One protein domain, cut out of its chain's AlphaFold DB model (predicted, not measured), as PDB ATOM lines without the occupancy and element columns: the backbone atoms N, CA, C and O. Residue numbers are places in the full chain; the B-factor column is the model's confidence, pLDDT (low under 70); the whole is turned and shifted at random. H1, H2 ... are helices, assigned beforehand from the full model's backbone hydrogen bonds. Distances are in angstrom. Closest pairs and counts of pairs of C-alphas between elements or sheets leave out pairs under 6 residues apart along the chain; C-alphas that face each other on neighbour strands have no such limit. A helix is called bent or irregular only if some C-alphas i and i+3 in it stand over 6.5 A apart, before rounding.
ATOM      1  N   GLY A  14      25.534 -34.787 -15.626       73.50
ATOM      2  CA  GLY A  14      26.802 -34.496 -14.978       73.50
ATOM      3  C   GLY A  14      26.627 -34.063 -13.520       73.50
ATOM      4  O   GLY A  14      25.553 -33.653 -13.079       73.50
ATOM      5  N   ASN A  15      27.717 -34.135 -12.755       81.38
ATOM      6  CA  ASN A  15      27.710 -33.812 -11.324       81.38
ATOM      7  C   ASN A  15      27.287 -32.354 -11.059       81.38
ATOM      8  O   ASN A  15      26.535 -32.071 -10.132       81.38
ATOM      9  N   THR A  16      27.717 -31.423 -11.915       82.19
ATOM     10  CA  THR A  16      27.426 -29.990 -11.773       82.19
ATOM     11  C   THR A  16      25.935 -29.688 -11.869       82.19
ATOM     12  O   THR A  16      25.405 -28.950 -11.042       82.19
ATOM     13  N   THR A  17      25.235 -30.258 -12.850       78.94
ATOM     14  CA  THR A  17      23.795 -30.020 -13.010       78.94
ATOM     15  C   THR A  17      23.002 -30.705 -11.908       78.94
ATOM     16  O   THR A  17      22.082 -30.100 -11.368       78.94
ATOM     17  N   ASN A  18      23.396 -31.921 -11.515       83.44
ATOM     18  CA  ASN A  18      22.742 -32.626 -10.416       83.44
ATOM     19  C   ASN A  18      22.843 -31.838  -9.101       83.44
ATOM     20  O   ASN A  18      21.838 -31.622  -8.436       83.44
ATOM     21  N   ASN A  19      24.024 -31.304  -8.780       87.94
ATOM     22  CA  ASN A  19      24.214 -30.469  -7.592       87.94
ATOM     23  C   ASN A  19      23.372 -29.188  -7.634       87.94
ATOM     24  O   ASN A  19      22.860 -28.757  -6.604       87.94
ATOM     25  N   ARG A  20      23.198 -28.581  -8.816       86.88
ATOM     26  CA  ARG A  20      22.334 -27.402  -8.984       86.88
ATOM     27  C   ARG A  20      20.861 -27.735  -8.753       86.88
ATOM     28  O   ARG A  20      20.168 -26.947  -8.117       86.88
ATOM     29  N   LEU A  21      20.397 -28.883  -9.248       85.25
ATOM     30  CA  LEU A  21      19.020 -29.340  -9.046       85.25
ATOM     31  C   LEU A  21      18.747 -29.677  -7.578       85.25
ATOM     32  O   LEU A  21      17.744 -29.230  -7.033       85.25
ATOM     33  N   GLU A  22      19.661 -30.389  -6.921       86.50
ATOM     34  CA  GLU A  22      19.546 -30.697  -5.490       86.50
ATOM     35  C   GLU A  22      19.582 -29.429  -4.624       86.50
ATOM     36  O   GLU A  22      18.823 -29.315  -3.663       86.50
ATOM     37  N   ALA A  23      20.402 -28.437  -4.985       87.62
ATOM     38  CA  ALA A  23      20.416 -27.140  -4.308       87.62
ATOM     39  C   ALA A  23      19.085 -26.386  -4.479       87.62
ATOM     40  O   ALA A  23      18.521 -25.907  -3.496       87.62
ATOM     41  N   ALA A  24      18.542 -26.330  -5.701       84.31
ATOM     42  CA  ALA A  24      17.242 -25.713  -5.970       84.31
ATOM     43  C   ALA A  24      16.103 -26.419  -5.215       84.31
ATOM     44  O   ALA A  24      15.238 -25.768  -4.630       84.31
ATOM     45  N   TRP A  25      16.141 -27.751  -5.163       86.06
ATOM     46  CA  TRP A  25      15.206 -28.551  -4.380       86.06
ATOM     47  C   TRP A  25      15.338 -28.294  -2.873       86.06
ATOM     48  O   TRP A  25      14.335 -28.253  -2.164       86.06
ATOM     49  N   GLY A  26      16.562 -28.076  -2.383       88.56
ATOM     50  CA  GLY A  26      16.825 -27.630  -1.016       88.56
ATOM     51  C   GLY A  26      16.090 -26.331  -0.686       88.56
ATOM     52  O   GLY A  26      15.326 -26.301   0.272       88.56
ATOM     53  N   HIS A  27      16.236 -25.306  -1.528       87.56
ATOM     54  CA  HIS A  27      15.543 -24.025  -1.352       87.56
ATOM     55  C   HIS A  27      14.018 -24.151  -1.406       87.56
ATOM     56  O   HIS A  27      13.306 -23.480  -0.664       87.56
ATOM     57  N   LEU A  28      13.500 -25.033  -2.260       87.62
ATOM     58  CA  LEU A  28      12.063 -25.238  -2.372       87.62
ATOM     59  C   LEU A  28      11.459 -25.849  -1.098       87.62
ATOM     60  O   LEU A  28      10.330 -25.516  -0.751       87.62
ATOM     61  N   LYS A  29      12.198 -26.697  -0.372       85.44
ATOM     62  CA  LYS A  29      11.741 -27.264   0.912       85.44
ATOM     63  C   LYS A  29      11.575 -26.219   2.012       85.44
ATOM     64  O   LYS A  29      10.805 -26.450   2.939       85.44
ATOM     65  N   ASP A  30      12.268 -25.087   1.913       88.00
ATOM     66  CA  ASP A  30      12.089 -23.978   2.854       88.00
ATOM     67  C   ASP A  30      10.764 -23.237   2.598       88.00
ATOM     68  O   ASP A  30      10.174 -22.665   3.517       88.00
ATOM     69  N   VAL A  31      10.280 -23.273   1.350       87.81
ATOM     70  CA  VAL A  31       9.030 -22.637   0.913       87.81
ATOM     71  C   VAL A  31       7.837 -23.582   1.075       87.81
ATOM     72  O   VAL A  31       6.813 -23.193   1.636       87.81
ATOM     73  N   LEU A  32       7.968 -24.830   0.618       89.00
ATOM     74  CA  LEU A  32       6.928 -25.852   0.693       89.00
ATOM     75  C   LEU A  32       6.973 -26.560   2.044       89.00
ATOM     76  O   LEU A  32       7.836 -27.401   2.305       89.00
ATOM     77  N   LYS A  33       6.002 -26.257   2.904       89.00
ATOM     78  CA  LYS A  33       5.898 -26.908   4.210       89.00
ATOM     79  C   LYS A  33       5.180 -28.254   4.083       89.00
ATOM     80  O   LYS A  33       4.166 -28.328   3.397       89.00
ATOM     81  N   PRO A  34       5.589 -29.291   4.840       83.75
ATOM     82  CA  PRO A  34       4.883 -30.579   4.880       83.75
ATOM     83  C   PRO A  34       3.414 -30.490   5.322       83.75
ATOM     84  O   PRO A  34       2.663 -31.445   5.165       83.75
ATOM     85  N   THR A  35       3.025 -29.368   5.930       87.50
ATOM     86  CA  THR A  35       1.667 -29.089   6.403       87.50
ATOM     87  C   THR A  35       0.771 -28.443   5.346       87.50
ATOM     88  O   THR A  35      -0.423 -28.316   5.598       87.50
ATOM     89  N   MET A  36       1.327 -27.985   4.217       90.38
ATOM     90  CA  MET A  36       0.550 -27.391   3.125       90.38
ATOM     91  C   MET A  36      -0.261 -28.467   2.410       90.38
ATOM     92  O   MET A  36       0.167 -29.619   2.287       90.38
ATOM     93  N   MET A  37      -1.439 -28.084   1.924       92.75
ATOM     94  CA  MET A  37      -2.235 -28.972   1.084       92.75
ATOM     95  C   MET A  37      -1.579 -29.112  -0.301       92.75
ATOM     96  O   MET A  37      -0.763 -28.287  -0.719       92.75
ATOM     97  N   LEU A  38      -1.877 -30.206  -1.006       92.81
ATOM     98  CA  LEU A  38      -1.231 -30.510  -2.287       92.81
ATOM     99  C   LEU A  38      -1.533 -29.446  -3.352       92.81
ATOM    100  O   LEU A  38      -0.649 -29.095  -4.128       92.81
ATOM    101  N   ASP A  39      -2.761 -28.941  -3.381       93.88
ATOM    102  CA  ASP A  39      -3.195 -27.851  -4.255       93.88
ATOM    103  C   ASP A  39      -2.395 -26.570  -3.992       93.88
ATOM    104  O   ASP A  39      -1.842 -26.001  -4.930       93.88
ATOM    105  N   GLU A  40      -2.222 -26.200  -2.723       91.06
ATOM    106  CA  GLU A  40      -1.410 -25.049  -2.309       91.06
ATOM    107  C   GLU A  40       0.067 -25.214  -2.725       91.06
ATOM    108  O   GLU A  40       0.714 -24.269  -3.190       91.06
ATOM    109  N   CYS A  41       0.607 -26.434  -2.623       92.31
ATOM    110  CA  CYS A  41       1.963 -26.745  -3.079       92.31
ATOM    111  C   CYS A  41       2.108 -26.605  -4.599       92.31
ATOM    112  O   CYS A  41       3.096 -26.043  -5.077       92.31
ATOM    113  N   VAL A  42       1.142 -27.121  -5.366       92.81
ATOM    114  CA  VAL A  42       1.147 -27.046  -6.835       92.81
ATOM    115  C   VAL A  42       1.005 -25.600  -7.301       92.81
ATOM    116  O   VAL A  42       1.738 -25.178  -8.195       92.81
ATOM    117  N   GLU A  43       0.127 -24.821  -6.674       93.75
ATOM    118  CA  GLU A  43      -0.071 -23.408  -7.002       93.75
ATOM    119  C   GLU A  43       1.206 -22.593  -6.738       93.75
ATOM    120  O   GLU A  43       1.671 -21.848  -7.606       93.75
ATOM    121  N   THR A  44       1.856 -22.833  -5.596       92.44
ATOM    122  CA  THR A  44       3.147 -22.216  -5.248       92.44
ATOM    123  C   THR A  44       4.247 -22.590  -6.246       92.44
ATOM    124  O   THR A  44       5.024 -21.734  -6.671       92.44
ATOM    125  N   LEU A  45       4.316 -23.858  -6.660       91.94
ATOM    126  CA  LEU A  45       5.283 -24.329  -7.655       91.94
ATOM    127  C   LEU A  45       5.090 -23.661  -9.016       91.94
ATOM    128  O   LEU A  45       6.062 -23.194  -9.611       91.94
ATOM    129  N   MET A  46       3.848 -23.582  -9.492       93.88
ATOM    130  CA  MET A  46       3.523 -22.919 -10.757       93.88
ATOM    131  C   MET A  46       3.871 -21.429 -10.716       93.88
ATOM    132  O   MET A  46       4.396 -20.887 -11.692       93.88
ATOM    133  N   PHE A  47       3.641 -20.773  -9.577       94.00
ATOM    134  CA  PHE A  47       4.027 -19.382  -9.369       94.00
ATOM    135  C   PHE A  47       5.549 -19.183  -9.429       94.00
ATOM    136  O   PHE A  47       6.029 -18.327 -10.174       94.00
ATOM    137  N   LEU A  48       6.322 -20.000  -8.704       91.19
ATOM    138  CA  LEU A  48       7.789 -19.932  -8.718       91.19
ATOM    139  C   LEU A  48       8.367 -20.215 -10.111       91.19
ATOM    140  O   LEU A  48       9.272 -19.508 -10.554       91.19
ATOM    141  N   GLN A  49       7.812 -21.201 -10.822       92.06
ATOM    142  CA  GLN A  49       8.182 -21.493 -12.206       92.06
ATOM    143  C   GLN A  49       7.904 -20.294 -13.123       92.06
ATOM    144  O   GLN A  49       8.764 -19.920 -13.917       92.06
ATOM    145  N   SER A  50       6.752 -19.636 -12.966       94.56
ATOM    146  CA  SER A  50       6.392 -18.448 -13.754       94.56
ATOM    147  C   SER A  50       7.365 -17.285 -13.522       94.56
ATOM    148  O   SER A  50       7.745 -16.591 -14.465       94.56
ATOM    149  N   ILE A  51       7.816 -17.083 -12.277       92.94
ATOM    150  CA  ILE A  51       8.854 -16.089 -11.960       92.94
ATOM    151  C   ILE A  51      10.170 -16.452 -12.651       92.94
ATOM    152  O   ILE A  51      10.761 -15.599 -13.313       92.94
ATOM    153  N   ALA A  52      10.612 -17.706 -12.536       89.19
ATOM    154  CA  ALA A  52      11.857 -18.158 -13.152       89.19
ATOM    155  C   ALA A  52      11.833 -18.005 -14.685       89.19
ATOM    156  O   ALA A  52      12.814 -17.564 -15.286       89.19
ATOM    157  N   GLU A  53      10.702 -18.308 -15.327       89.81
ATOM    158  CA  GLU A  53      10.504 -18.115 -16.768       89.81
ATOM    159  C   GLU A  53      10.522 -16.638 -17.167       89.81
ATOM    160  O   GLU A  53      11.122 -16.275 -18.184       89.81
ATOM    161  N   MET A  54       9.915 -15.769 -16.357       92.19
ATOM    162  CA  MET A  54       9.955 -14.326 -16.572       92.19
ATOM    163  C   MET A  54      11.386 -13.783 -16.460       92.19
ATOM    164  O   MET A  54      11.807 -12.992 -17.307       92.19
ATOM    165  N   GLU A  55      12.152 -14.215 -15.457       87.81
ATOM    166  CA  GLU A  55      13.555 -13.824 -15.297       87.81
ATOM    167  C   GLU A  55      14.419 -14.319 -16.458       87.81
ATOM    168  O   GLU A  55      15.178 -13.539 -17.035       87.81
ATOM    169  N   TYR A  56      14.246 -15.577 -16.866       85.38
ATOM    170  CA  TYR A  56      14.936 -16.131 -18.028       85.38
ATOM    171  C   TYR A  56      14.612 -15.349 -19.307       85.38
ATOM    172  O   TYR A  56      15.515 -14.961 -20.055       85.38
ATOM    173  N   THR A  57      13.329 -15.047 -19.525       82.44
ATOM    174  CA  THR A  57      12.858 -14.254 -20.668       82.44
ATOM    175  C   THR A  57      13.437 -12.844 -20.640       82.44
ATOM    176  O   THR A  57      13.857 -12.319 -21.673       82.44
ATOM    177  N   LYS A  58      13.520 -12.223 -19.462       83.38
ATOM    178  CA  LYS A  58      14.156 -10.916 -19.298       83.38
ATOM    179  C   LYS A  58      15.630 -10.980 -19.685       83.38
ATOM    180  O   LYS A  58      16.064 -10.156 -20.480       83.38
ATOM    181  N   THR A  59      16.383 -11.951 -19.174       75.25
ATOM    182  CA  THR A  59      17.813 -12.086 -19.480       75.25
ATOM    183  C   THR A  59      18.053 -12.339 -20.966       75.25
ATOM    184  O   THR A  59      18.895 -11.671 -21.560       75.25
ATOM    185  N   ILE A  60      17.299 -13.240 -21.602       73.19
ATOM    186  CA  ILE A  60      17.487 -13.532 -23.032       73.19
ATOM    187  C   ILE A  60      17.073 -12.351 -23.925       73.19
ATOM    188  O   ILE A  60      17.729 -12.080 -24.928       73.19
ATOM    189  N   THR A  61      16.028 -11.611 -23.540       71.62
ATOM    190  CA  THR A  61      15.553 -10.439 -24.293       71.62
ATOM    191  C   THR A  61      16.481  -9.240 -24.120       71.62
ATOM    192  O   THR A  61      16.732  -8.528 -25.087       71.62
ATOM    193  N   ASP A  62      17.022  -9.023 -22.919       63.97
ATOM    194  CA  ASP A  62      17.976  -7.944 -22.642       63.97
ATOM    195  C   ASP A  62      19.300  -8.172 -23.384       63.97
ATOM    196  O   ASP A  62      19.825  -7.258 -24.011       63.97
ATOM    197  N   ILE A  63      19.774  -9.422 -23.445       60.38
ATOM    198  CA  ILE A  63      20.922  -9.807 -24.284       60.38
ATOM    199  C   ILE A  63      20.635  -9.563 -25.783       60.38
ATOM    200  O   ILE A  63      21.560  -9.291 -26.549       60.38
ATOM    201  N   GLY A  64      19.368  -9.625 -26.209       52.47
ATOM    202  CA  GLY A  64      18.934  -9.358 -27.585       52.47
ATOM    203  C   GLY A  64      18.640  -7.887 -27.915       52.47
ATOM    204  O   GLY A  64      18.564  -7.544 -29.094       52.47
ATOM    205  N   CYS A  65      18.488  -7.008 -26.921       53.97
ATOM    206  CA  CYS A  65      18.177  -5.593 -27.127       53.97
ATOM    207  C   CYS A  65      19.426  -4.731 -26.922       53.97
ATOM    208  O   CYS A  65      19.777  -4.368 -25.801       53.97
TER     209      CYS A  65
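What this domain is: This is residues 14 to 65 of the 153 residues of an uncharacterized protein of Phytophthora fragariae (UniProt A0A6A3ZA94). Two helices make an open V: H1 comes down to the first half of the longer H2, and the short link folds the chain back between them. The free arms of the V are residues 14 to 27 of H1 and residues 49 to 64 of H2. The printed part has 52 residues, with two named helices in the order H1, H2 and no named strand; the class is all helix. The whole is loose, with a radius of gyration of the C-alphas of 14.1 A, and flat in outline, spanning 44 by 28 by 14 A.

Where its parts are: H1 holds residues 14 to 31 and measures 26.6 A from C-alpha 14 at (26.802, -34.496, -14.978) to C-alpha 31 at (9.030, -22.637, 0.913). H2 holds residues 38 to 64 and measures 38.7 A from C-alpha 38 at (-1.231, -30.510, -2.287) to C-alpha 64 at (18.934, -9.358, -27.585). Neither helix is bent or irregular.

How they stand to each other: H1 and H2 are near each other, with no pair of C-alphas within 8 A but 6 pairs within 10 A. The N-to-C direction of H1 is (-0.69, 0.37, 0.62), and that of H2 is (0.58, 0.52, -0.62). Every O i to N i+4 pair of H2 is within hydrogen-bond range, and 12 of 14 are in H1.

The domain as a whole: The two C-alphas farthest apart are those of Thr 35 and Cys 65, at 44.1 A. The printed part has no cut. The link from H1 to H2, 6 residues, is short; of it, residues 34 to 37 stand free, as do residues 38 and 39 of H2. The mean pLDDT of the printed part is 85.0, and residues 62 to 65 are under 70.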